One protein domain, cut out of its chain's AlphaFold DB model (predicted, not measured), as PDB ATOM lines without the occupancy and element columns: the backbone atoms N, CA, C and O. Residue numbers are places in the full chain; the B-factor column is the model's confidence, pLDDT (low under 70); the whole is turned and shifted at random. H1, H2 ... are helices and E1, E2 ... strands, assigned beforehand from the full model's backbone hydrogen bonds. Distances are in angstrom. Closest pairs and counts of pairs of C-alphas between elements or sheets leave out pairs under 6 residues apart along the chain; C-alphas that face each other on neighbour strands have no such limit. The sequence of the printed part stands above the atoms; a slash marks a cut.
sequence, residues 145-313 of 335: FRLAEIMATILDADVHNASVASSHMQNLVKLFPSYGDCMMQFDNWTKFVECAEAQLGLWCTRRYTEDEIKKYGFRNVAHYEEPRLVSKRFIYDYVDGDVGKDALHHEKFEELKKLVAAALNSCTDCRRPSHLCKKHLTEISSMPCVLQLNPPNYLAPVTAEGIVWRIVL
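AT A GLANCE: This is residues 145 to 313 of the 335 residues of an uncharacterized protein of Trypanosoma brucei brucei (strain 927/4 GUTat10.1) (UniProt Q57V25). Three helices, H1, H2 and H4, gather round a small two-stranded sheet, E1 and E2, and with H3, which packs on H1, they form a head; from beside this sheet the long helix H7 runs away as an arm, H8 folds back along its far part, and H9 packs steeply across its middle. Between the two strands the chain makes an excursion through the short helices H5 and H6, and a poorly determined tail with H10 follows H9. The printed part has 169 residues with ten named helices and two named strands, in the order H1 H2 H3 H4 E1 H5 H6 E2 H7 H8 H9 H10; the sheet's order is E1 - E2, antiparallel. The class is mostly helix. The whole is only just compact, close to loose, with a radius of gyration of the C-alphas of 18.6 A, and spans 58 by 46 by 31 A.

IN THESE COORDINATES: The sheet is made of E1, residues 203 to 206, and E2, residues 228 to 231; C-alpha 203 is at (143.709, 182.615, 136.525). Four helices come before it: H1, residues 145 to 156, 16.5 A long from first to last C-alpha; H2, residues 166 to 173; H3, residues 177 to 186, 15.0 A; and H4, residues 189 to 200, 16.1 A. C-alpha 145, where H1 begins, is at (153.671, 182.075, 127.866). Between the strands come H5, residues 210 to 216, and H6, residues 221 to 225. H7, residues 238 to 266, is 41.3 A long, from C-alpha 238 at (132.897, 180.199, 139.883) to C-alpha 266 at (115.904, 146.226, 123.618). H8 is residues 278 to 285, H9 residues 288 to 293 and H10 residues 299 to 304.

HOW THE PARTS SIT: E1 and E2 are antiparallel at 148 degrees; N 206 and O 228 are 2.8 A apart and N 228 and O 206 2.7 A, both within hydrogen-bond range. Residues 164 to 165 form a short antiparallel pairing with residues 228 to 229 of E2. The closest C-alphas of H1 and E2 are those of Leu 155 and Ser 231, 5.4 A apart; those of H4 and E1 are Glu 197 and Trp 203, 6.1 A. H1 touches H2 with residues 147 to 151 alone, closest C-alphas Met 151 and Met 169, 7.2 A; at 72 degrees they are only just about perpendicular. H1 touches H3 with residues 146 to 147 alone, closest C-alphas Leu 147 and Ser 178, 6.0 A, opposite ways at a steep tilt of 68 degrees, only just short of perpendicular. H3 and H4 touch only at the corner, closest C-alphas Phe 186 and Phe 192, 5.8 A. H5 and H6 touch, closest C-alphas Ile 213 and Val 221, 6.6 A. H7 and H8 form a helical hairpin at a shallow tilt of 25 degrees, opposite ways; H7 touches H8 with residues 256 to 263 alone, closest C-alphas Ala 263 and His 280, 6.6 A. With residues 249 to 256 alone H7 touches H9, closest C-alphas Lys 252 and Cys 289, 5.0 A, at a steep tilt of 54 degrees. The helix packing is mostly crossed, and H10 touches no helix. Every O i to N i+4 pair is within hydrogen-bond range in H1, H2 and H4 to H10; in H3 it is 5 of 6.

THE WHOLE: The two C-alphas farthest apart are those of Gln 199 and Thr 268, 58.1 A. The printed part has no cut. The link from H7 to H8, 11 residues, is long. The mean pLDDT of the printed part is 79.3; it is under 70 in residues 270 to 276 and 290 to 313, and H10 has a mean of 37.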
ATOM      1  N   PHE A 145     154.501 180.886 127.870       88.02
ATOM      2  CA  PHE A 145     153.671 182.075 127.866       88.02
ATOM      3  C   PHE A 145     152.445 181.826 126.988       88.02
ATOM      4  O   PHE A 145     151.308 181.967 127.429       88.02
ATOM      5  N   ARG A 146     152.666 181.291 125.784       83.62
ATOM      6  CA  ARG A 146     151.576 181.046 124.857       83.62
ATOM      7  C   ARG A 146     150.630 179.921 125.269       83.62
ATOM      8  O   ARG A 146     149.420 180.030 125.087       83.62
ATOM      9  N   LEU A 147     151.151 178.827 125.817       88.10
ATOM     10  CA  LEU A 147     150.313 177.761 126.366       88.10
ATOM     11  C   LEU A 147     149.402 178.307 127.476       88.10
ATOM     12  O   LEU A 147     148.221 177.971 127.513       88.10
ATOM     13  N   ALA A 148     149.930 179.188 128.329       90.90
ATOM     14  CA  ALA A 148     149.163 179.846 129.376       90.90
ATOM     15  C   ALA A 148     148.073 180.777 128.812       90.90
ATOM     16  O   ALA A 148     146.941 180.727 129.286       90.90
ATOM     17  N   GLU A 149     148.349 181.557 127.764       84.53
ATOM     18  CA  GLU A 149     147.316 182.364 127.087       84.53
ATOM     19  C   GLU A 149     146.184 181.502 126.508       84.53
ATOM     20  O   GLU A 149     145.005 181.848 126.613       84.53
ATOM     21  N   ILE A 150     146.521 180.346 125.925       83.12
ATOM     22  CA  ILE A 150     145.525 179.393 125.415       83.12
ATOM     23  C   ILE A 150     144.662 178.865 126.564       83.12
ATOM     24  O   ILE A 150     143.439 178.820 126.439       83.12
ATOM     25  N   MET A 151     145.271 178.495 127.691       88.84
ATOM     26  CA  MET A 151     144.529 178.059 128.877       88.84
ATOM     27  C   MET A 151     143.602 179.156 129.395       88.84
ATOM     28  O   MET A 151     142.442 178.873 129.679       88.84
ATOM     29  N   ALA A 152     144.081 180.398 129.480       85.98
ATOM     30  CA  ALA A 152     143.269 181.539 129.892       85.98
ATOM     31  C   ALA A 152     142.066 181.735 128.961       85.98
ATOM     32  O   ALA A 152     140.942 181.847 129.434       85.98
ATOM     33  N   THR A 153     142.281 181.636 127.646       81.66
ATOM     34  CA  THR A 153     141.207 181.704 126.643       81.66
ATOM     35  C   THR A 153     140.172 180.592 126.836       81.66
ATOM     36  O   THR A 153     138.973 180.838 126.746       81.66
ATOM     37  N   ILE A 154     140.616 179.362 127.121       81.45
ATOM     38  CA  ILE A 154     139.717 178.232 127.404       81.45
ATOM     39  C   ILE A 154     138.894 178.500 128.671       81.45
ATOM     40  O   ILE A 154     137.698 178.222 128.678       81.45
ATOM     41  N   LEU A 155     139.517 179.035 129.726       85.04
ATOM     42  CA  LEU A 155     138.825 179.378 130.972       85.04
ATOM     43  C   LEU A 155     137.812 180.509 130.767       85.04
ATOM     44  O   LEU A 155     136.697 180.421 131.269       85.04
ATOM     45  N   ASP A 156     138.173 181.541 130.007       81.88
ATOM     46  CA  ASP A 156     137.302 182.684 129.707       81.88
ATOM     47  C   ASP A 156     136.111 182.314 128.813       81.88
ATOM     48  O   ASP A 156     135.101 183.020 128.806       81.88
ATOM     49  N   ALA A 157     136.227 181.210 128.071       76.49
ATOM     50  CA  ALA A 157     135.181 180.668 127.215       76.49
ATOM     51  C   ALA A 157     134.249 179.664 127.927       76.49
ATOM     52  O   ALA A 157     133.331 179.146 127.282       76.49
ATOM     53  N   ASP A 158     134.451 179.355 129.217       77.79
ATOM     54  CA  ASP A 158     133.543 178.463 129.951       77.79
ATOM     55  C   ASP A 158     132.168 179.132 130.123       77.79
ATOM     56  O   ASP A 158     132.006 180.130 130.821       77.79
ATOM     57  N   VAL A 159     131.153 178.558 129.473       75.29
ATOM     58  CA  VAL A 159     129.784 179.100 129.429       75.29
ATOM     59  C   VAL A 159     129.061 179.084 130.777       75.29
ATOM     60  O   VAL A 159     128.025 179.728 130.921       75.29
ATOM     61  N   HIS A 160     129.574 178.332 131.750       81.98
ATOM     62  CA  HIS A 160     129.017 178.254 133.096       81.98
ATOM     63  C   HIS A 160     129.781 179.143 134.080       81.98
ATOM     64  O   HIS A 160     129.450 179.126 135.263       81.98
ATOM     65  N   ASN A 161     130.790 179.896 133.619       84.62
ATOM     66  CA  ASN A 161     131.732 180.633 134.464       84.62
ATOM     67  C   ASN A 161     132.400 179.724 135.515       84.62
ATOM     68  O   ASN A 161     132.842 180.191 136.563       84.62
ATOM     69  N   ALA A 162     132.420 178.415 135.264       88.68
ATOM     70  CA  ALA A 162     132.828 177.405 136.222       88.68
ATOM     71  C   ALA A 162     134.350 177.273 136.247       88.68
ATOM     72  O   ALA A 162     135.061 177.699 135.330       88.68
ATOM     73  N   SER A 163     134.870 176.627 137.285       93.51
ATOM     74  CA  SER A 163     136.283 176.291 137.312       93.51
ATOM     75  C   SER A 163     136.557 175.022 136.503       93.51
ATOM     76  O   SER A 163     135.690 174.162 136.292       93.51
ATOM     77  N   VAL A 164     137.797 174.877 136.042       91.35
ATOM     78  CA  VAL A 164     138.244 173.698 135.298       91.35
ATOM     79  C   VAL A 164     139.304 172.977 136.108       91.35
ATOM     80  O   VAL A 164     140.345 173.540 136.434       91.35
ATOM     81  N   ALA A 165     139.061 171.706 136.407       92.01
ATOM     82  CA  ALA A 165     140.055 170.813 136.989       92.01
ATOM     83  C   ALA A 165     141.417 170.908 136.277       92.01
ATOM     84  O   ALA A 165     141.497 170.895 135.048       92.01
ATOM     85  N   SER A 166     142.510 170.963 137.034       94.57
ATOM     86  CA  SER A 166     143.856 171.129 136.475       94.57
ATOM     87  C   SER A 166     144.248 169.963 135.558       94.57
ATOM     88  O   SER A 166     144.765 170.184 134.462       94.57
ATOM     89  N   SER A 167     143.915 168.726 135.945       91.13
ATOM     90  CA  SER A 167     144.126 167.527 135.116       91.13
ATOM     91  C   SER A 167     143.325 167.577 133.809       91.13
ATOM     92  O   SER A 167     143.745 167.099 132.751       91.13
ATOM     93  N   HIS A 168     142.156 168.200 133.875       88.16
ATOM     94  CA  HIS A 168     141.284 168.388 132.742       88.16
ATOM     95  C   HIS A 168     141.841 169.425 131.774       88.16
ATOM     96  O   HIS A 168     141.932 169.162 130.575       88.16
ATOM     97  N   MET A 169     142.291 170.566 132.298       90.60
ATOM     98  CA  MET A 169     142.967 171.585 131.505       90.60
ATOM     99  C   MET A 169     144.199 171.002 130.809       90.60
ATOM    100  O   MET A 169     144.356 171.178 129.604       90.60
ATOM    101  N   GLN A 170     145.017 170.224 131.526       93.21
ATOM    102  CA  GLN A 170     146.152 169.510 130.940       93.21
ATOM    103  C   GLN A 170     145.721 168.658 129.739       93.21
ATOM    104  O   GLN A 170     146.347 168.703 128.683       93.21
ATOM    105  N   ASN A 171     144.629 167.901 129.871       85.87
ATOM    106  CA  ASN A 171     144.104 167.074 128.786       85.87
ATOM    107  C   ASN A 171     143.590 167.877 127.588       85.87
ATOM    108  O   ASN A 171     143.712 167.393 126.462       85.87
ATOM    109  N   LEU A 172     143.037 169.070 127.816       82.46
ATOM    110  CA  LEU A 172     142.606 169.968 126.745       82.46
ATOM    111  C   LEU A 172     143.801 170.532 125.975       82.46
ATOM    112  O   LEU A 172     143.734 170.639 124.752       82.46
ATOM    113  N   VAL A 173     144.902 170.843 126.670       84.76
ATOM    114  CA  VAL A 173     146.046 171.527 126.054       84.76
ATOM    115  C   VAL A 173     147.225 170.628 125.668       84.76
ATOM    116  O   VAL A 173     148.134 171.072 124.972       84.76
ATOM    117  N   LYS A 174     147.210 169.340 126.029       85.41
ATOM    118  CA  LYS A 174     148.305 168.400 125.708       85.41
ATOM    119  C   LYS A 174     148.588 168.220 124.214       85.41
ATOM    120  O   LYS A 174     149.621 167.674 123.851       85.41
ATOM    121  N   LEU A 175     147.635 168.595 123.360       78.07
ATOM    122  CA  LEU A 175     147.736 168.460 121.907       78.07
ATOM    123  C   LEU A 175     148.364 169.688 121.234       78.07
ATOM    124  O   LEU A 175     148.559 169.658 120.022       78.07
ATOM    125  N   PHE A 176     148.656 170.766 121.970       76.84
ATOM    126  CA  PHE A 176     149.351 171.925 121.408       76.84
ATOM    127  C   PHE A 176     150.873 171.683 121.382       76.84
ATOM    128  O   PHE A 176     151.397 171.088 122.322       76.84
ATOM    129  N   PRO A 177     151.619 172.171 120.372       75.47
ATOM    130  CA  PRO A 177     153.061 171.938 120.253       75.47
ATOM    131  C   PRO A 177     153.832 172.512 121.433       75.47
ATOM    132  O   PRO A 177     154.725 171.861 121.967       75.47
ATOM    133  N   SER A 178     153.403 173.687 121.901       82.30
ATOM    134  CA  SER A 178     153.977 174.350 123.066       82.30
ATOM    135  C   SER A 178     153.885 173.520 124.346       82.30
ATOM    136  O   SER A 178     154.681 173.728 125.255       82.30
ATOM    137  N   TYR A 179     152.965 172.552 124.430       88.11
ATOM    138  CA  TYR A 179     152.883 171.654 125.580       88.11
ATOM    139  C   TYR A 179     154.187 170.881 125.793       88.11
ATOM    140  O   TYR A 179     154.678 170.813 126.919       88.11
ATOM    141  N   GLY A 180     154.767 170.337 124.716       88.85
ATOM    142  CA  GLY A 180     156.026 169.595 124.780       88.85
ATOM    143  C   GLY A 180     157.162 170.459 125.320       88.85
ATOM    144  O   GLY A 180     157.817 170.076 126.288       88.85
ATOM    145  N   ASP A 181     157.318 171.662 124.766       86.35
ATOM    146  CA  ASP A 181     158.336 172.628 125.193       86.35
ATOM    147  C   ASP A 181     158.180 173.030 126.662       86.35
ATOM    148  O   ASP A 181     159.160 173.132 127.403       86.35
ATOM    149  N   CYS A 182     156.943 173.170 127.135       89.51
ATOM    150  CA  CYS A 182     156.691 173.509 128.531       89.51
ATOM    151  C   CYS A 182     156.949 172.378 129.493       89.51
ATOM    152  O   CYS A 182     157.477 172.615 130.579       89.51
ATOM    153  N   MET A 183     156.624 171.147 129.110       93.84
ATOM    154  CA  MET A 183     156.971 170.000 129.939       93.84
ATOM    155  C   MET A 183     158.484 169.753 129.944       93.84
ATOM    156  O   MET A 183     159.000 169.304 130.964       93.84
ATOM    157  N   MET A 184     159.218 170.131 128.886       90.00
ATOM    158  CA  MET A 184     160.686 170.157 128.919       90.00
ATOM    159  C   MET A 184     161.231 171.206 129.900       90.00
ATOM    160  O   MET A 184     162.193 170.922 130.609       90.00
ATOM    161  N   GLN A 185     160.619 172.396 129.979       87.52
ATOM    162  CA  GLN A 185     161.048 173.434 130.925       87.52
ATOM    163  C   GLN A 185     160.733 173.073 132.385       87.52
ATOM    164  O   GLN A 185     161.557 173.312 133.268       87.52
ATOM    165  N   PHE A 186     159.534 172.554 132.657       90.17
ATOM    166  CA  PHE A 186     159.021 172.432 134.025       90.17
ATOM    167  C   PHE A 186     159.070 171.034 134.618       90.17
ATOM    168  O   PHE A 186     158.880 170.946 135.824       90.17
ATOM    169  N   ASP A 187     159.254 169.976 133.819       90.25
ATOM    170  CA  ASP A 187     159.151 168.549 134.195       90.25
ATOM    171  C   ASP A 187     157.791 168.092 134.764       90.25
ATOM    172  O   ASP A 187     157.511 166.895 134.850       90.25
ATOM    173  N   ASN A 188     156.931 169.035 135.142       91.18
ATOM    174  CA  ASN A 188     155.728 168.802 135.914       91.18
ATOM    175  C   ASN A 188     154.669 169.863 135.584       91.18
ATOM    176  O   ASN A 188     154.912 171.069 135.670       91.18
ATOM    177  N   TRP A 189     153.465 169.393 135.254       94.71
ATOM    178  CA  TRP A 189     152.318 170.235 134.918       94.71
ATOM    179  C   TRP A 189     151.934 171.210 136.038       94.71
ATOM    180  O   TRP A 189     151.735 172.393 135.777       94.71
ATOM    181  N   THR A 190     151.883 170.747 137.286       93.86
ATOM    182  CA  THR A 190     151.543 171.579 138.447       93.86
ATOM    183  C   THR A 190     152.538 172.721 138.624       93.86
ATOM    184  O   THR A 190     152.118 173.860 138.806       93.86
ATOM    185  N   LYS A 191     153.846 172.458 138.483       92.49
ATOM    186  CA  LYS A 191     154.871 173.515 138.562       92.49
ATOM    187  C   LYS A 191     154.677 174.576 137.480       92.49
ATOM    188  O   LYS A 191     154.845 175.761 137.754       92.49
ATOM    189  N   PHE A 192     154.338 174.159 136.259       94.37
ATOM    190  CA  PHE A 192     154.027 175.090 135.176       94.37
ATOM    191  C   PHE A 192     152.799 175.947 135.515       94.37
ATOM    192  O   PHE A 192     152.878 177.168 135.410       94.37
ATOM    193  N   VAL A 193     151.705 175.328 135.970       95.56
ATOM    194  CA  VAL A 193     150.472 176.035 136.355       95.56
ATOM    195  C   VAL A 193     150.746 177.081 137.436       95.56
ATOM    196  O   VAL A 193     150.355 178.231 137.265       95.56
ATOM    197  N   GLU A 194     151.450 176.711 138.507       92.60
ATOM    198  CA  GLU A 194     151.806 177.622 139.604       92.60
ATOM    199  C   GLU A 194     152.693 178.776 139.120       92.60
ATOM    200  O   GLU A 194     152.507 179.932 139.502       92.60
ATOM    201  N   CYS A 195     153.661 178.473 138.254       91.92
ATOM    202  CA  CYS A 195     154.582 179.468 137.724       91.92
ATOM    203  C   CYS A 195     153.882 180.455 136.780       91.92
ATOM    204  O   CYS A 195     154.131 181.659 136.856       91.92
ATOM    205  N   ALA A 196     152.991 179.962 135.916       93.87
ATOM    206  CA  ALA A 196     152.214 180.787 135.002       93.87
ATOM    207  C   ALA A 196     151.149 181.619 135.731       93.87
ATOM    208  O   ALA A 196     150.977 182.795 135.410       93.87
ATOM    209  N   GLU A 197     150.507 181.062 136.762       94.15
ATOM    210  CA  GLU A 197     149.627 181.812 137.663       94.15
ATOM    211  C   GLU A 197     150.373 182.980 138.318       94.15
ATOM    212  O   GLU A 197     149.895 184.113 138.274       94.15
ATOM    213  N   ALA A 198     151.563 182.725 138.872       90.72
ATOM    214  CA  ALA A 198     152.365 183.748 139.536       90.72
ATOM    215  C   ALA A 198     152.865 184.843 138.577       90.72
ATOM    216  O   ALA A 198     152.932 186.006 138.965       90.72
ATOM    217  N   GLN A 199     153.222 184.479 137.341       91.23
ATOM    218  CA  GLN A 199     153.777 185.414 136.353       91.23
ATOM    219  C   GLN A 199     152.723 186.255 135.651       91.23
ATOM    220  O   GLN A 199     152.907 187.456 135.484       91.23
ATOM    221  N   LEU A 200     151.646 185.618 135.198       89.85
ATOM    222  CA  LEU A 200     150.683 186.252 134.300       89.85
ATOM    223  C   LEU A 200     149.421 186.675 135.038       89.85
ATOM    224  O   LEU A 200     148.728 187.596 134.616       89.85
ATOM    225  N   GLY A 201     149.094 185.984 136.133       90.24
ATOM    226  CA  GLY A 201     147.873 186.228 136.879       90.24
ATOM    227  C   GLY A 201     146.632 186.177 135.987       90.24
ATOM    228  O   GLY A 201     145.761 187.023 136.140       90.24
ATOM    229  N   LEU A 202     146.556 185.250 135.035       89.24
ATOM    230  CA  LEU A 202     145.391 185.111 134.149       89.24
ATOM    231  C   LEU A 202     144.264 184.298 134.805       89.24
ATOM    232  O   LEU A 202     143.083 184.496 134.532       89.24
ATOM    233  N   TRP A 203     144.627 183.419 135.731       94.98
ATOM    234  CA  TRP A 203     143.709 182.615 136.525       94.98
ATOM    235  C   TRP A 203     144.143 182.618 137.987       94.98
ATOM    236  O   TRP A 203     145.153 183.223 138.352       94.98
ATOM    237  N   CYS A 204     143.376 181.929 138.823       95.69
ATOM    238  CA  CYS A 204     143.851 181.465 140.115       95.69
ATOM    239  C   CYS A 204     143.606 179.967 140.281       95.69
ATOM    240  O   CYS A 204     142.640 179.428 139.732       95.69
ATOM    241  N   THR A 205     144.442 179.316 141.079       96.06
ATOM    242  CA  THR A 205     144.222 177.929 141.478       96.06
ATOM    243  C   THR A 205     143.433 177.881 142.788       96.06
ATOM    244  O   THR A 205     143.778 178.520 143.788       96.06
ATOM    245  N   ARG A 206     142.339 177.117 142.791       95.02
ATOM    246  CA  ARG A 206     141.480 176.861 143.952       95.02
ATOM    247  C   ARG A 206     141.380 175.367 144.201       95.02
ATOM    248  O   ARG A 206     141.410 174.569 143.275       95.02
ATOM    249  N   ARG A 207     141.261 174.986 145.464       93.74
ATOM    250  CA  ARG A 207     140.957 173.618 145.873       93.74
ATOM    251  C   ARG A 207     139.851 173.717 146.903       93.74
ATOM    252  O   ARG A 207     140.011 174.459 147.869       93.74
ATOM    253  N   TYR A 208     138.765 172.988 146.683       95.45
ATOM    254  CA  TYR A 208     137.712 172.904 147.676       95.45
ATOM    255  C   TYR A 208     138.183 172.047 148.846       95.45
ATOM    256  O   TYR A 208     138.807 170.997 148.673       95.45
ATOM    257  N   THR A 209     137.891 172.511 150.050       94.81
ATOM    258  CA  THR A 209     138.023 171.720 151.271       94.81
ATOM    259  C   THR A 209     136.907 170.678 151.355       94.81
ATOM    260  O   THR A 209     135.850 170.833 150.744       94.81
ATOM    261  N   GLU A 210     137.098 169.627 152.156       93.79
ATOM    262  CA  GLU A 210     136.043 168.630 152.393       93.79
ATOM    263  C   GLU A 210     134.740 169.265 152.912       93.79
ATOM    264  O   GLU A 210     133.644 168.839 152.539       93.79
ATOM    265  N   ASP A 211     134.850 170.298 153.751       95.70
ATOM    266  CA  ASP A 211     133.700 171.020 154.296       95.70
ATOM    267  C   ASP A 211     132.979 171.838 153.224       95.70
ATOM    268  O   ASP A 211     131.750 171.844 153.179       95.70
ATOM    269  N   GLU A 212     133.716 172.480 152.316       96.14
ATOM    270  CA  GLU A 212     133.131 173.164 151.163       96.14
ATOM    271  C   GLU A 212     132.439 172.185 150.217       96.14
ATOM    272  O   GLU A 212     131.321 172.451 149.784       96.14
ATOM    273  N   ILE A 213     133.048 171.027 149.947       95.27
ATOM    274  CA  ILE A 213     132.450 169.990 149.098       95.27
ATOM    275  C   ILE A 213     131.111 169.521 149.677       95.27
ATOM    276  O   ILE A 213     130.111 169.452 148.958       95.27
ATOM    277  N   LYS A 214     131.064 169.257 150.990       94.57
ATOM    278  CA  LYS A 214     129.825 168.893 151.697       94.57
ATOM    279  C   LYS A 214     128.809 170.034 151.680       94.57
ATOM    280  O   LYS A 214     127.637 169.791 151.410       94.57
ATOM    281  N   LYS A 215     129.248 171.269 151.948       95.91
ATOM    282  CA  LYS A 215     128.403 172.474 151.984       95.91
ATOM    283  C   LYS A 215     127.730 172.742 150.639       95.91
ATOM    284  O   LYS A 215     126.541 173.042 150.615       95.91
ATOM    285  N   TYR A 216     128.481 172.657 149.545       94.22
ATOM    286  CA  TYR A 216     127.971 172.908 148.194       94.22
ATOM    287  C   TYR A 216     127.248 171.693 147.598       94.22
ATOM    288  O   TYR A 216     126.578 171.818 146.576       94.22
ATOM    289  N   GLY A 217     127.330 170.530 148.254       93.36
ATOM    290  CA  GLY A 217     126.601 169.332 147.856       93.36
ATOM    291  C   GLY A 217     127.101 168.727 146.547       93.36
ATOM    292  O   GLY A 217     126.306 168.126 145.821       93.36
ATOM    293  N   PHE A 218     128.394 168.881 146.232       91.93
ATOM    294  CA  PHE A 218     128.967 168.278 145.029       91.93
ATOM    295  C   PHE A 218     128.864 166.757 145.098       91.93
ATOM    296  O   PHE A 218     129.271 166.125 146.078       91.93
ATOM    297  N   ARG A 219     128.334 166.146 144.037       85.21
ATOM    298  CA  ARG A 219     128.104 164.696 143.999       85.21
ATOM    299  C   ARG A 219     129.376 163.925 143.663       85.21
ATOM    300  O   ARG A 219     129.543 162.796 144.117       85.21
ATOM    301  N   ASN A 220     130.273 164.523 142.878       81.16
ATOM    302  CA  ASN A 220     131.552 163.923 142.502       81.16
ATOM    303  C   ASN A 220     132.709 164.457 143.364       81.16
ATOM    304  O   ASN A 220     133.536 165.229 142.889       81.16
ATOM    305  N   VAL A 221     132.763 164.036 144.630       84.32
ATOM    306  CA  VAL A 221     133.741 164.508 145.634       84.32
ATOM    307  C   VAL A 221     135.180 164.505 145.102       84.32
ATOM    308  O   VAL A 221     135.833 165.545 145.109       84.32
ATOM    309  N   ALA A 222     135.637 163.382 144.539       80.82
ATOM    310  CA  ALA A 222     137.005 163.237 144.033       80.82
ATOM    311  C   ALA A 222     137.363 164.265 142.940       80.82
ATOM    312  O   ALA A 222     138.510 164.692 142.837       80.82
ATOM    313  N   HIS A 223     136.385 164.694 142.135       80.72
ATOM    314  CA  HIS A 223     136.592 165.707 141.099       80.72
ATOM    315  C   HIS A 223     136.695 167.139 141.652       80.72
ATOM    316  O   HIS A 223     137.217 168.026 140.979       80.72
ATOM    317  N   TYR A 224     136.206 167.392 142.866       88.74
ATOM    318  CA  TYR A 224     136.281 168.712 143.501       88.74
ATOM    319  C   TYR A 224     137.419 168.825 144.531       88.74
ATOM    320  O   TYR A 224     137.775 169.936 144.915       88.74
ATOM    321  N   GLU A 225     138.060 167.712 144.900       90.07
ATOM    322  CA  GLU A 225     139.295 167.685 145.706       90.07
ATOM    323  C   GLU A 225     140.558 168.065 144.906       90.07
ATOM    324  O   GLU A 225     141.580 168.489 145.466       90.07
ATOM    325  N   GLU A 226     140.535 167.906 143.580       90.75
ATOM    326  CA  GLU A 226     141.671 168.282 142.739       90.75
ATOM    327  C   GLU A 226     141.811 169.811 142.612       90.75
ATOM    328  O   GLU A 226     140.821 170.533 142.720       90.75
ATOM    329  N   PRO A 227     143.026 170.343 142.369       94.61
ATOM    330  CA  PRO A 227     143.199 171.762 142.078       94.61
ATOM    331  C   PRO A 227     142.432 172.155 140.814       94.61
ATOM    332  O   PRO A 227     142.512 171.472 139.790       94.61
ATOM    333  N   ARG A 228     141.729 173.280 140.872       95.07
ATOM    334  CA  ARG A 228     140.878 173.807 139.807       95.07
ATOM    335  C   ARG A 228     141.338 175.204 139.428       95.07
ATOM    336  O   ARG A 228     141.665 176.019 140.287       95.07
ATOM    337  N   LEU A 229     141.388 175.457 138.131       96.20
ATOM    338  CA  LEU A 229     141.769 176.732 137.552       96.20
ATOM    339  C   LEU A 229     140.509 177.562 137.346       96.20
ATOM    340  O   LEU A 229     139.540 177.096 136.745       96.20
ATOM    341  N   VAL A 230     140.534 178.787 137.851       94.75
ATOM    342  CA  VAL A 230     139.429 179.740 137.765       94.75
ATOM    343  C   VAL A 230     139.928 180.954 137.002       94.75
ATOM    344  O   VAL A 230     140.905 181.567 137.434       94.75
ATOM    345  N   SER A 231     139.273 181.324 135.898       92.08
ATOM    346  CA  SER A 231     139.569 182.611 135.259       92.08
ATOM    347  C   SER A 231     139.420 183.735 136.282       92.08
ATOM    348  O   SER A 231     138.452 183.766 137.047       92.08
ATOM    349  N   LYS A 232     140.340 184.706 136.271       90.87
ATOM    350  CA  LYS A 232     140.193 185.894 137.124       90.87
ATOM    351  C   LYS A 232     138.872 186.625 136.898       90.87
ATOM    352  O   LYS A 232     138.365 187.236 137.836       90.87
ATOM    353  N   ARG A 233     138.299 186.534 135.694       90.10
ATOM    354  CA  ARG A 233     137.001 187.128 135.361       90.10
ATOM    355  C   ARG A 233     135.857 186.551 136.195       90.10
ATOM    356  O   ARG A 233     134.911 187.271 136.490       90.10
ATOM    357  N   PHE A 234     135.954 185.285 136.590       91.16
ATOM    358  CA  PHE A 234     134.886 184.546 137.265       91.16
ATOM    359  C   PHE A 234     135.210 184.238 138.729       91.16
ATOM    360  O   PHE A 234     134.576 183.391 139.349       91.16
ATOM    361  N   ILE A 235     136.187 184.935 139.317       92.82
ATOM    362  CA  ILE A 235     136.692 184.630 140.662       92.82
ATOM    363  C   ILE A 235     135.628 184.685 141.768       92.82
ATOM    364  O   ILE A 235     135.775 184.016 142.791       92.82
ATOM    365  N   TYR A 236     134.567 185.468 141.568       94.11
ATOM    366  CA  TYR A 236     133.478 185.622 142.531       94.11
ATOM    367  C   TYR A 236     132.276 184.714 142.245       94.11
ATOM    368  O   TYR A 236     131.525 184.425 143.169       94.11
ATOM    369  N   ASP A 237     132.153 184.205 141.016       92.99
ATOM    370  CA  ASP A 237     130.968 183.472 140.550       92.99
ATOM    371  C   ASP A 237     131.248 181.979 140.300       92.99
ATOM    372  O   ASP A 237     130.320 181.189 140.129       92.99
ATOM    373  N   TYR A 238     132.520 181.558 140.293       94.94
ATOM    374  CA  TYR A 238     132.897 180.199 139.883       94.94
ATOM    375  C   TYR A 238     132.288 179.092 140.739       94.94
ATOM    376  O   TYR A 238     132.084 177.992 140.237       94.94
ATOM    377  N   VAL A 239     131.996 179.365 142.015       95.75
ATOM    378  CA  VAL A 239     131.361 178.391 142.911       95.75
ATOM    379  C   VAL A 239     129.948 178.072 142.433       95.75
ATOM    380  O   VAL A 239     129.599 176.899 142.318       95.75
ATOM    381  N   ASP A 240     129.163 179.094 142.094       95.08
ATOM    382  CA  ASP A 240     127.811 178.907 141.563       95.08
ATOM    383  C   ASP A 240     127.862 178.222 140.190       95.08
ATOM    384  O   ASP A 240     127.071 177.316 139.913       95.08
ATOM    385  N   GLY A 241     128.849 178.588 139.364       93.20
ATOM    386  CA  GLY A 241     129.138 177.916 138.097       93.20
ATOM    387  C   GLY A 241     129.448 176.427 138.269       93.20
ATOM    388  O   GLY A 241     128.877 175.582 137.577       93.20
ATOM    389  N   ASP A 242     130.302 176.082 139.231       93.88
ATOM    390  CA  ASP A 242     130.678 174.705 139.546       93.88
ATOM    391  C   ASP A 242     129.503 173.886 140.088       93.88
ATOM    392  O   ASP A 242     129.342 172.727 139.698       93.88
ATOM    393  N   VAL A 243     128.658 174.478 140.940       93.38
ATOM    394  CA  VAL A 243     127.432 173.838 141.451       93.38
ATOM    395  C   VAL A 243     126.448 173.578 140.312       93.38
ATOM    396  O   VAL A 243     125.910 172.472 140.196       93.38
ATOM    397  N   GLY A 244     126.245 174.561 139.430       90.13
ATOM    398  CA  GLY A 244     125.408 174.407 138.242       90.13
ATOM    399  C   GLY A 244     125.925 173.309 137.307       90.13
ATOM    400  O   GLY A 244     125.147 172.484 136.823       90.13
ATOM    401  N   LYS A 245     127.245 173.249 137.104       86.74
ATOM    402  CA  LYS A 245     127.906 172.243 136.265       86.74
ATOM    403  C   LYS A 245     127.825 170.836 136.867       86.74
ATOM    404  O   LYS A 245     127.550 169.903 136.116       86.74
ATOM    405  N   ASP A 246     127.976 170.667 138.186       87.88
ATOM    406  CA  ASP A 246     127.764 169.372 138.866       87.88
ATOM    407  C   ASP A 246     126.324 168.883 138.686       87.88
ATOM    408  O   ASP A 246     126.097 167.730 138.314       87.88
ATOM    409  N   ALA A 247     125.345 169.769 138.905       87.96
ATOM    410  CA  ALA A 247     123.932 169.439 138.761       87.96
ATOM    411  C   ALA A 247     123.589 169.013 137.326       87.96
ATOM    412  O   ALA A 247     122.978 167.958 137.134       87.96
ATOM    413  N   LEU A 248     124.043 169.778 136.327       84.76
ATOM    414  CA  LEU A 248     123.851 169.454 134.915       84.76
ATOM    415  C   LEU A 248     124.542 168.138 134.543       84.76
ATOM    416  O   LEU A 248     123.933 167.271 133.920       84.76
ATOM    417  N   HIS A 249     125.799 167.952 134.950       82.48
ATOM    418  CA  HIS A 249     126.542 166.724 134.678       82.48
ATOM    419  C   HIS A 249     125.847 165.507 135.302       82.48
ATOM    420  O   HIS A 249     125.726 164.460 134.668       82.48
ATOM    421  N   HIS A 250     125.330 165.631 136.525       82.67
ATOM    422  CA  HIS A 250     124.571 164.564 137.164       82.67
ATOM    423  C   HIS A 250     123.275 164.237 136.412       82.67
ATOM    424  O   HIS A 250     123.021 163.067 136.126       82.67
ATOM    425  N   GLU A 251     122.488 165.251 136.037       85.20
ATOM    426  CA  GLU A 251     121.266 165.066 135.247       85.20
ATOM    427  C   GLU A 251     121.561 164.318 133.940       85.20
ATOM    428  O   GLU A 251     120.910 163.317 133.625       85.20
ATOM    429  N   LYS A 252     122.593 164.752 133.208       80.99
ATOM    430  CA  LYS A 252     122.982 164.137 131.932       80.99
ATOM    431  C   LYS A 252     123.537 162.733 132.101       80.99
ATOM    432  O   LYS A 252     123.314 161.881 131.241       80.99
ATOM    433  N   PHE A 253     124.206 162.455 133.214       78.38
ATOM    434  CA  PHE A 253     124.682 161.117 133.534       78.38
ATOM    435  C   PHE A 253     123.526 160.155 133.835       78.38
ATOM    436  O   PHE A 253     123.534 159.019 133.359       78.38
ATOM    437  N   GLU A 254     122.498 160.603 134.556       81.45
ATOM    438  CA  GLU A 254     121.285 159.810 134.786       81.45
ATOM    439  C   GLU A 254     120.475 159.596 133.496       81.45
ATOM    440  O   GLU A 254     119.948 158.503 133.267       81.45
ATOM    441  N   GLU A 255     120.417 160.596 132.613       82.78
ATOM    442  CA  GLU A 255     119.848 160.460 131.266       82.78
ATOM    443  C   GLU A 255     120.594 159.384 130.458       82.78
ATOM    444  O   GLU A 255     119.977 158.446 129.944       82.78
ATOM    445  N   LEU A 256     121.932 159.445 130.437       77.72
ATOM    446  CA  LEU A 256     122.778 158.454 129.776       77.72
ATOM    447  C   LEU A 256     122.555 157.043 130.335       77.72
ATOM    448  O   LEU A 256     122.404 156.097 129.565       77.72
ATOM    449  N   LYS A 257     122.484 156.876 131.661       78.22
ATOM    450  CA  LYS A 257     122.204 155.569 132.281       78.22
ATOM    451  C   LYS A 257     120.887 154.970 131.800       78.22
ATOM    452  O   LYS A 257     120.846 153.782 131.481       78.22
ATOM    453  N   LYS A 258     119.820 155.772 131.731       82.74
ATOM    454  CA  LYS A 258     118.506 155.319 131.243       82.74
ATOM    455  C   LYS A 258     118.580 154.872 129.784       82.74
ATOM    456  O   LYS A 258     118.028 153.827 129.447       82.74
ATOM    457  N   LEU A 259     119.301 155.615 128.944       80.03
ATOM    458  CA  LEU A 259     119.512 155.281 127.531       80.03
ATOM    459  C   LEU A 259     120.303 153.980 127.358       80.03
ATOM    460  O   LEU A 259     119.898 153.104 126.594       80.03
ATOM    461  N   VAL A 260     121.392 153.818 128.114       77.26
ATOM    462  CA  VAL A 260     122.189 152.585 128.127       77.26
ATOM    463  C   VAL A 260     121.332 151.403 128.586       77.26
ATOM    464  O   VAL A 260     121.311 150.374 127.917       77.26
ATOM    465  N   ALA A 261     120.575 151.545 129.678       77.53
ATOM    466  CA  ALA A 261     119.694 150.490 130.177       77.53
ATOM    467  C   ALA A 261     118.608 150.106 129.156       77.53
ATOM    468  O   ALA A 261     118.356 148.921 128.937       77.53
ATOM    469  N   ALA A 262     117.999 151.088 128.486       81.21
ATOM    470  CA  ALA A 262     117.023 150.844 127.429       81.21
ATOM    471  C   ALA A 262     117.638 150.076 126.246       81.21
ATOM    472  O   ALA A 262     117.035 149.111 125.775       81.21
ATOM    473  N   ALA A 263     118.850 150.442 125.814       76.77
ATOM    474  CA  ALA A 263     119.572 149.756 124.741       76.77
ATOM    475  C   ALA A 263     119.961 148.310 125.109       76.77
ATOM    476  O   ALA A 263     119.838 147.402 124.285       76.77
ATOM    477  N   LEU A 264     120.389 148.071 126.355       74.24
ATOM    478  CA  LEU A 264     120.689 146.723 126.859       74.24
ATOM    479  C   LEU A 264     119.431 145.836 126.910       74.24
ATOM    480  O   LEU A 264     119.510 144.637 126.642       74.24
ATOM    481  N   ASN A 265     118.267 146.420 127.214       78.15
ATOM    482  CA  ASN A 265     116.994 145.698 127.287       78.15
ATOM    483  C   ASN A 265     116.379 145.413 125.907       78.15
ATOM    484  O   ASN A 265     115.776 144.354 125.711       78.15
ATOM    485  N   SER A 266     116.519 146.335 124.948       79.78
ATOM    486  CA  SER A 266     115.904 146.226 123.618       79.78
ATOM    487  C   SER A 266     116.697 145.353 122.642       79.78
ATOM    488  O   SER A 266     116.118 144.792 121.713       79.78
ATOM    489  N   CYS A 267     118.008 145.206 122.843       74.75
ATOM    490  CA  CYS A 267     118.891 144.545 121.891       74.75
ATOM    491  C   CYS A 267     119.415 143.212 122.418       74.75
ATOM    492  O   CYS A 267     120.201 143.170 123.362       74.75
ATOM    493  N   THR A 268     119.044 142.114 121.754       72.01
ATOM    494  CA  THR A 268     119.528 140.761 122.076       72.01
ATOM    495  C   THR A 268     121.052 140.672 122.078       72.01
ATOM    496  O   THR A 268     121.614 140.031 122.964       72.01
ATOM    497  N   ASP A 269     121.715 141.377 121.158       70.66
ATOM    498  CA  ASP A 269     123.179 141.393 121.036       70.66
ATOM    499  C   ASP A 269     123.856 142.165 122.176       70.66
ATOM    500  O   ASP A 269     125.021 141.926 122.485       70.66
ATOM    501  N   CYS A 270     123.126 143.083 122.821       63.73
ATOM    502  CA  CYS A 270     123.616 143.886 123.942       63.73
ATOM    503  C   CYS A 270     123.281 143.266 125.307       63.73
ATOM    504  O   CYS A 270     123.657 143.821 126.332       63.73
ATOM    505  N   ARG A 271     122.601 142.110 125.369       60.58
ATOM    506  CA  ARG A 271     122.187 141.489 126.645       60.58
ATOM    507  C   ARG A 271     123.342 140.999 127.517       60.58
ATOM    508  O   ARG A 271     123.112 140.599 128.656       60.58
ATOM    509  N   ARG A 272     124.584 141.007 127.018       60.04
ATOM    510  CA  ARG A 272     125.754 140.787 127.874       60.04
ATOM    511  C   ARG A 272     125.983 142.053 128.713       60.04
ATOM    512  O   ARG A 272     126.234 143.108 128.127       60.04
ATOM    513  N   PRO A 273     125.916 141.975 130.055       53.20
ATOM    514  CA  PRO A 273     126.036 143.138 130.928       53.20
ATOM    515  C   PRO A 273     127.461 143.682 130.835       53.20
ATOM    516  O   PRO A 273     128.355 143.125 131.461       53.20
ATOM    517  N   SER A 274     127.670 144.686 129.975       56.42
ATOM    518  CA  SER A 274     128.880 145.522 129.783       56.42
ATOM    519  C   SER A 274     129.134 145.899 128.318       56.42
ATOM    520  O   SER A 274     129.976 146.757 128.062       56.42
ATOM    521  N   HIS A 275     128.417 145.321 127.348       65.31
ATOM    522  CA  HIS A 275     128.698 145.567 125.932       65.31
ATOM    523  C   HIS A 275     127.473 146.082 125.179       65.31
ATOM    524  O   HIS A 275     126.565 145.329 124.834       65.31
ATOM    525  N   LEU A 276     127.487 147.377 124.861       67.66
ATOM    526  CA  LEU A 276     126.642 147.924 123.804       67.66
ATOM    527  C   LEU A 276     127.200 147.482 122.448       67.66
ATOM    528  O   LEU A 276     128.405 147.575 122.201       67.66
ATOM    529  N   CYS A 277     126.334 147.025 121.546       75.63
ATOM    530  CA  CYS A 277     126.734 146.756 120.172       75.63
ATOM    531  C   CYS A 277     127.128 148.067 119.474       75.63
ATOM    532  O   CYS A 277     126.697 149.156 119.865       75.63
ATOM    533  N   LYS A 278     127.920 147.966 118.400       78.70
ATOM    534  CA  LYS A 278     128.442 149.129 117.666       78.70
ATOM    535  C   LYS A 278     127.344 150.126 117.274       78.70
ATOM    536  O   LYS A 278     127.563 151.323 117.401       78.70
ATOM    537  N   LYS A 279     126.168 149.638 116.861       81.30
ATOM    538  CA  LYS A 279     125.017 150.477 116.491       81.30
ATOM    539  C   LYS A 279     124.551 151.358 117.658       81.30
ATOM    540  O   LYS A 279     124.554 152.575 117.516       81.30
ATOM    541  N   HIS A 280     124.229 150.765 118.810       78.50
ATOM    542  CA  HIS A 280     123.779 151.528 119.982       78.50
ATOM    543  C   HIS A 280     124.874 152.431 120.537       78.50
ATOM    544  O   HIS A 280     124.580 153.536 120.977       78.50
ATOM    545  N   LEU A 281     126.135 151.993 120.491       75.61
ATOM    546  CA  LEU A 281     127.253 152.842 120.887       75.61
ATOM    547  C   LEU A 281     127.332 154.093 120.001       75.61
ATOM    548  O   LEU A 281     127.469 155.193 120.523       75.61
ATOM    549  N   THR A 282     127.205 153.940 118.677       75.76
ATOM    550  CA  THR A 282     127.173 155.069 117.737       75.76
ATOM    551  C   THR A 282     125.975 155.982 117.995       75.76
ATOM    552  O   THR A 282     126.162 157.190 118.119       75.76
ATOM    553  N   GLU A 283     124.772 155.425 118.151       77.97
ATOM    554  CA  GLU A 283     123.561 156.201 118.449       77.97
ATOM    555  C   GLU A 283     123.713 157.000 119.750       77.97
ATOM    556  O   GLU A 283     123.610 158.225 119.728       77.97
ATOM    557  N   ILE A 284     124.063 156.338 120.856       72.31
ATOM    558  CA  ILE A 284     124.254 156.976 122.166       72.31
ATOM    559  C   ILE A 284     125.375 158.022 122.109       72.31
ATOM    560  O   ILE A 284     125.204 159.118 122.635       72.31
ATOM    561  N   SER A 285     126.490 157.744 121.421       70.94
ATOM    562  CA  SER A 285     127.611 158.692 121.304       70.94
ATOM    563  C   SER A 285     127.246 160.008 120.610       70.94
ATOM    564  O   SER A 285     127.912 161.017 120.828       70.94
ATOM    565  N   SER A 286     126.187 160.000 119.796       71.46
ATOM    566  CA  SER A 286     125.682 161.184 119.098       71.46
ATOM    567  C   SER A 286     124.617 161.958 119.884       71.46
ATOM    568  O   SER A 286     124.182 163.018 119.438       71.46
ATOM    569  N   MET A 287     124.184 161.453 121.046       72.19
ATOM    570  CA  MET A 287     123.117 162.081 121.822       72.19
ATOM    571  C   MET A 287     123.606 163.325 122.580       72.19
ATOM    572  O   MET A 287     124.727 163.328 123.100       72.19
ATOM    573  N   PRO A 288     122.749 164.355 122.734       73.14
ATOM    574  CA  PRO A 288     123.099 165.585 123.445       73.14
ATOM    575  C   PRO A 288     123.648 165.353 124.856       73.14
ATOM    576  O   PRO A 288     124.598 166.021 125.251       73.14
ATOM    577  N   CYS A 289     123.116 164.373 125.597       71.29
ATOM    578  CA  CYS A 289     123.599 164.057 126.939       71.29
ATOM    579  C   CYS A 289     125.065 163.601 126.949       71.29
ATOM    580  O   CYS A 289     125.825 164.024 127.810       71.29
ATOM    581  N   VAL A 290     125.504 162.805 125.967       67.17
ATOM    582  CA  VAL A 290     126.908 162.370 125.865       67.17
ATOM    583  C   VAL A 290     127.808 163.519 125.437       67.17
ATOM    584  O   VAL A 290     128.921 163.651 125.944       67.17
ATOM    585  N   LEU A 291     127.333 164.371 124.529       65.04
ATOM    586  CA  LEU A 291     128.078 165.550 124.089       65.04
ATOM    587  C   LEU A 291     128.263 166.579 125.212       65.04
ATOM    588  O   LEU A 291     129.281 167.256 125.221       65.04
ATOM    589  N   GLN A 292     127.314 166.677 126.147       65.07
ATOM    590  CA  GLN A 292     127.383 167.568 127.312       65.07
ATOM    591  C   GLN A 292     128.189 166.985 128.485       65.07
ATOM    592  O   GLN A 292     128.748 167.740 129.274       65.07
ATOM    593  N   LEU A 293     128.248 165.653 128.614       62.06
ATOM    594  CA  LEU A 293     129.093 164.966 129.601       62.06
ATOM    595  C   LEU A 293     130.559 164.924 129.184       62.06
ATOM    596  O   LEU A 293     131.453 164.970 130.030       62.06
ATOM    597  N   ASN A 294     130.819 164.814 127.882       54.89
ATOM    598  CA  ASN A 294     132.154 165.066 127.386       54.89
ATOM    599  C   ASN A 294     132.423 166.553 127.588       54.89
ATOM    600  O   ASN A 294     131.605 167.374 127.171       54.89
ATOM    601  N   PRO A 295     133.547 166.926 128.214       50.25
ATOM    602  CA  PRO A 295     133.913 168.329 128.256       50.25
ATOM    603  C   PRO A 295     133.862 168.907 126.850       50.25
ATOM    604  O   PRO A 295     134.154 168.163 125.903       50.25
ATOM    605  N   PRO A 296     133.520 170.198 126.697       48.78
ATOM    606  CA  PRO A 296     133.661 170.863 125.422       48.78
ATOM    607  C   PRO A 296     135.102 170.639 124.981       48.78
ATOM    608  O   PRO A 296     136.050 171.237 125.485       48.78
ATOM    609  N   ASN A 297     135.269 169.690 124.060       43.09
ATOM    610  CA  ASN A 297     136.462 169.555 123.265       43.09
ATOM    611  C   ASN A 297     136.625 170.975 122.739       43.09
ATOM    612  O   ASN A 297     135.687 171.455 122.124       43.09
ATOM    613  N   TYR A 298     137.693 171.697 123.066       44.47
ATOM    614  CA  TYR A 298     137.945 173.084 122.630       44.47
ATOM    615  C   TYR A 298     137.646 173.303 121.130       44.47
ATOM    616  O   TYR A 298     137.389 174.412 120.673       44.47
ATOM    617  N   LEU A 299     137.636 172.207 120.369       40.77
ATOM    618  CA  LEU A 299     137.071 172.103 119.041       40.77
ATOM    619  C   LEU A 299     135.638 172.625 118.905       40.77
ATOM    620  O   LEU A 299     135.351 173.062 117.820       40.77
ATOM    621  N   ALA A 300     134.760 172.607 119.907       37.55
ATOM    622  CA  ALA A 300     133.355 173.001 119.824       37.55
ATOM    623  C   ALA A 300     133.189 174.510 119.567       37.55
ATOM    624  O   ALA A 300     132.585 174.828 118.544       37.55
ATOM    625  N   PRO A 301     133.789 175.429 120.359       37.29
ATOM    626  CA  PRO A 301     133.905 176.843 119.984       37.29
ATOM    627  C   PRO A 301     134.552 177.037 118.605       37.29
ATOM    628  O   PRO A 301     134.023 177.754 117.763       37.29
ATOM    629  N   VAL A 302     135.642 176.312 118.330       37.57
ATOM    630  CA  VAL A 302     136.348 176.360 117.038       37.57
ATOM    631  C   VAL A 302     135.436 175.879 115.889       37.57
ATOM    632  O   VAL A 302     135.417 176.470 114.823       37.57
ATOM    633  N   THR A 303     134.604 174.856 116.072       35.39
ATOM    634  CA  THR A 303     133.678 174.327 115.054       35.39
ATOM    635  C   THR A 303     132.395 175.137 114.943       35.39
ATOM    636  O   THR A 303     131.817 175.161 113.860       35.39
ATOM    637  N   ALA A 304     131.945 175.797 116.014       35.82
ATOM    638  CA  ALA A 304     130.792 176.697 115.992       35.82
ATOM    639  C   ALA A 304     131.064 177.917 115.095       35.82
ATOM    640  O   ALA A 304     130.166 178.371 114.395       35.82
ATOM    641  N   GLU A 305     132.328 178.339 115.007       38.28
ATOM    642  CA  GLU A 305     132.851 179.289 114.012       38.28
ATOM    643  C   GLU A 305     132.934 178.699 112.576       38.28
ATOM    644  O   GLU A 305     133.459 179.326 111.659       38.28
ATOM    645  N   GLY A 306     132.430 177.482 112.331       27.79
ATOM    646  CA  GLY A 306     132.373 176.862 110.998       27.79
ATOM    647  C   GLY A 306     133.661 176.161 110.540       27.79
ATOM    648  O   GLY A 306     133.850 175.921 109.344       27.79
ATOM    649  N   ILE A 307     134.559 175.805 111.462       34.75
ATOM    650  CA  ILE A 307     135.892 175.260 111.154       34.75
ATOM    651  C   ILE A 307     135.841 173.726 111.029       34.75
ATOM    652  O   ILE A 307     135.931 173.007 112.020       34.75
ATOM    653  N   VAL A 308     135.686 173.199 109.805       37.33
ATOM    654  CA  VAL A 308     135.439 171.752 109.567       37.33
ATOM    655  C   VAL A 308     136.691 170.941 109.173       37.33
ATOM    656  O   VAL A 308     136.649 169.716 109.241       37.33
ATOM    657  N   TRP A 309     137.836 171.551 108.831       30.61
ATOM    658  CA  TRP A 309     139.017 170.789 108.376       30.61
ATOM    659  C   TRP A 309     140.307 171.066 109.157       30.61
ATOM    660  O   TRP A 309     140.738 172.202 109.341       30.61
ATOM    661  N   ARG A 310     140.920 169.965 109.615       33.72
ATOM    662  CA  ARG A 310     142.163 169.897 110.390       33.72
ATOM    663  C   ARG A 310     143.374 169.847 109.457       33.72
ATOM    664  O   ARG A 310     143.864 168.768 109.145       33.72
ATOM    665  N   ILE A 311     143.923 170.996 109.096       31.99
ATOM    666  CA  ILE A 311     145.382 171.104 109.029       31.99
ATOM    667  C   ILE A 311     145.721 172.263 109.946       31.99
ATOM    668  O   ILE A 311     145.766 173.416 109.527       31.99
ATOM    669  N   VAL A 312     145.863 171.953 111.236       33.48
ATOM    670  CA  VAL A 312     146.485 172.897 112.153       33.48
ATOM    671  C   VAL A 312     147.976 172.799 111.853       33.48
ATOM    672  O   VAL A 312     148.629 171.869 112.320       33.48
ATOM    673  N   LEU A 313     148.504 173.681 110.997       35.66
ATOM    674  CA  LEU A 313     149.956 173.813 110.821       35.66
ATOM    675  C   LEU A 313     150.490 174.503 112.074       35.66
ATOM    676  O   LEU A 313     150.664 175.714 112.136       35.66
TER     677      LEU A 313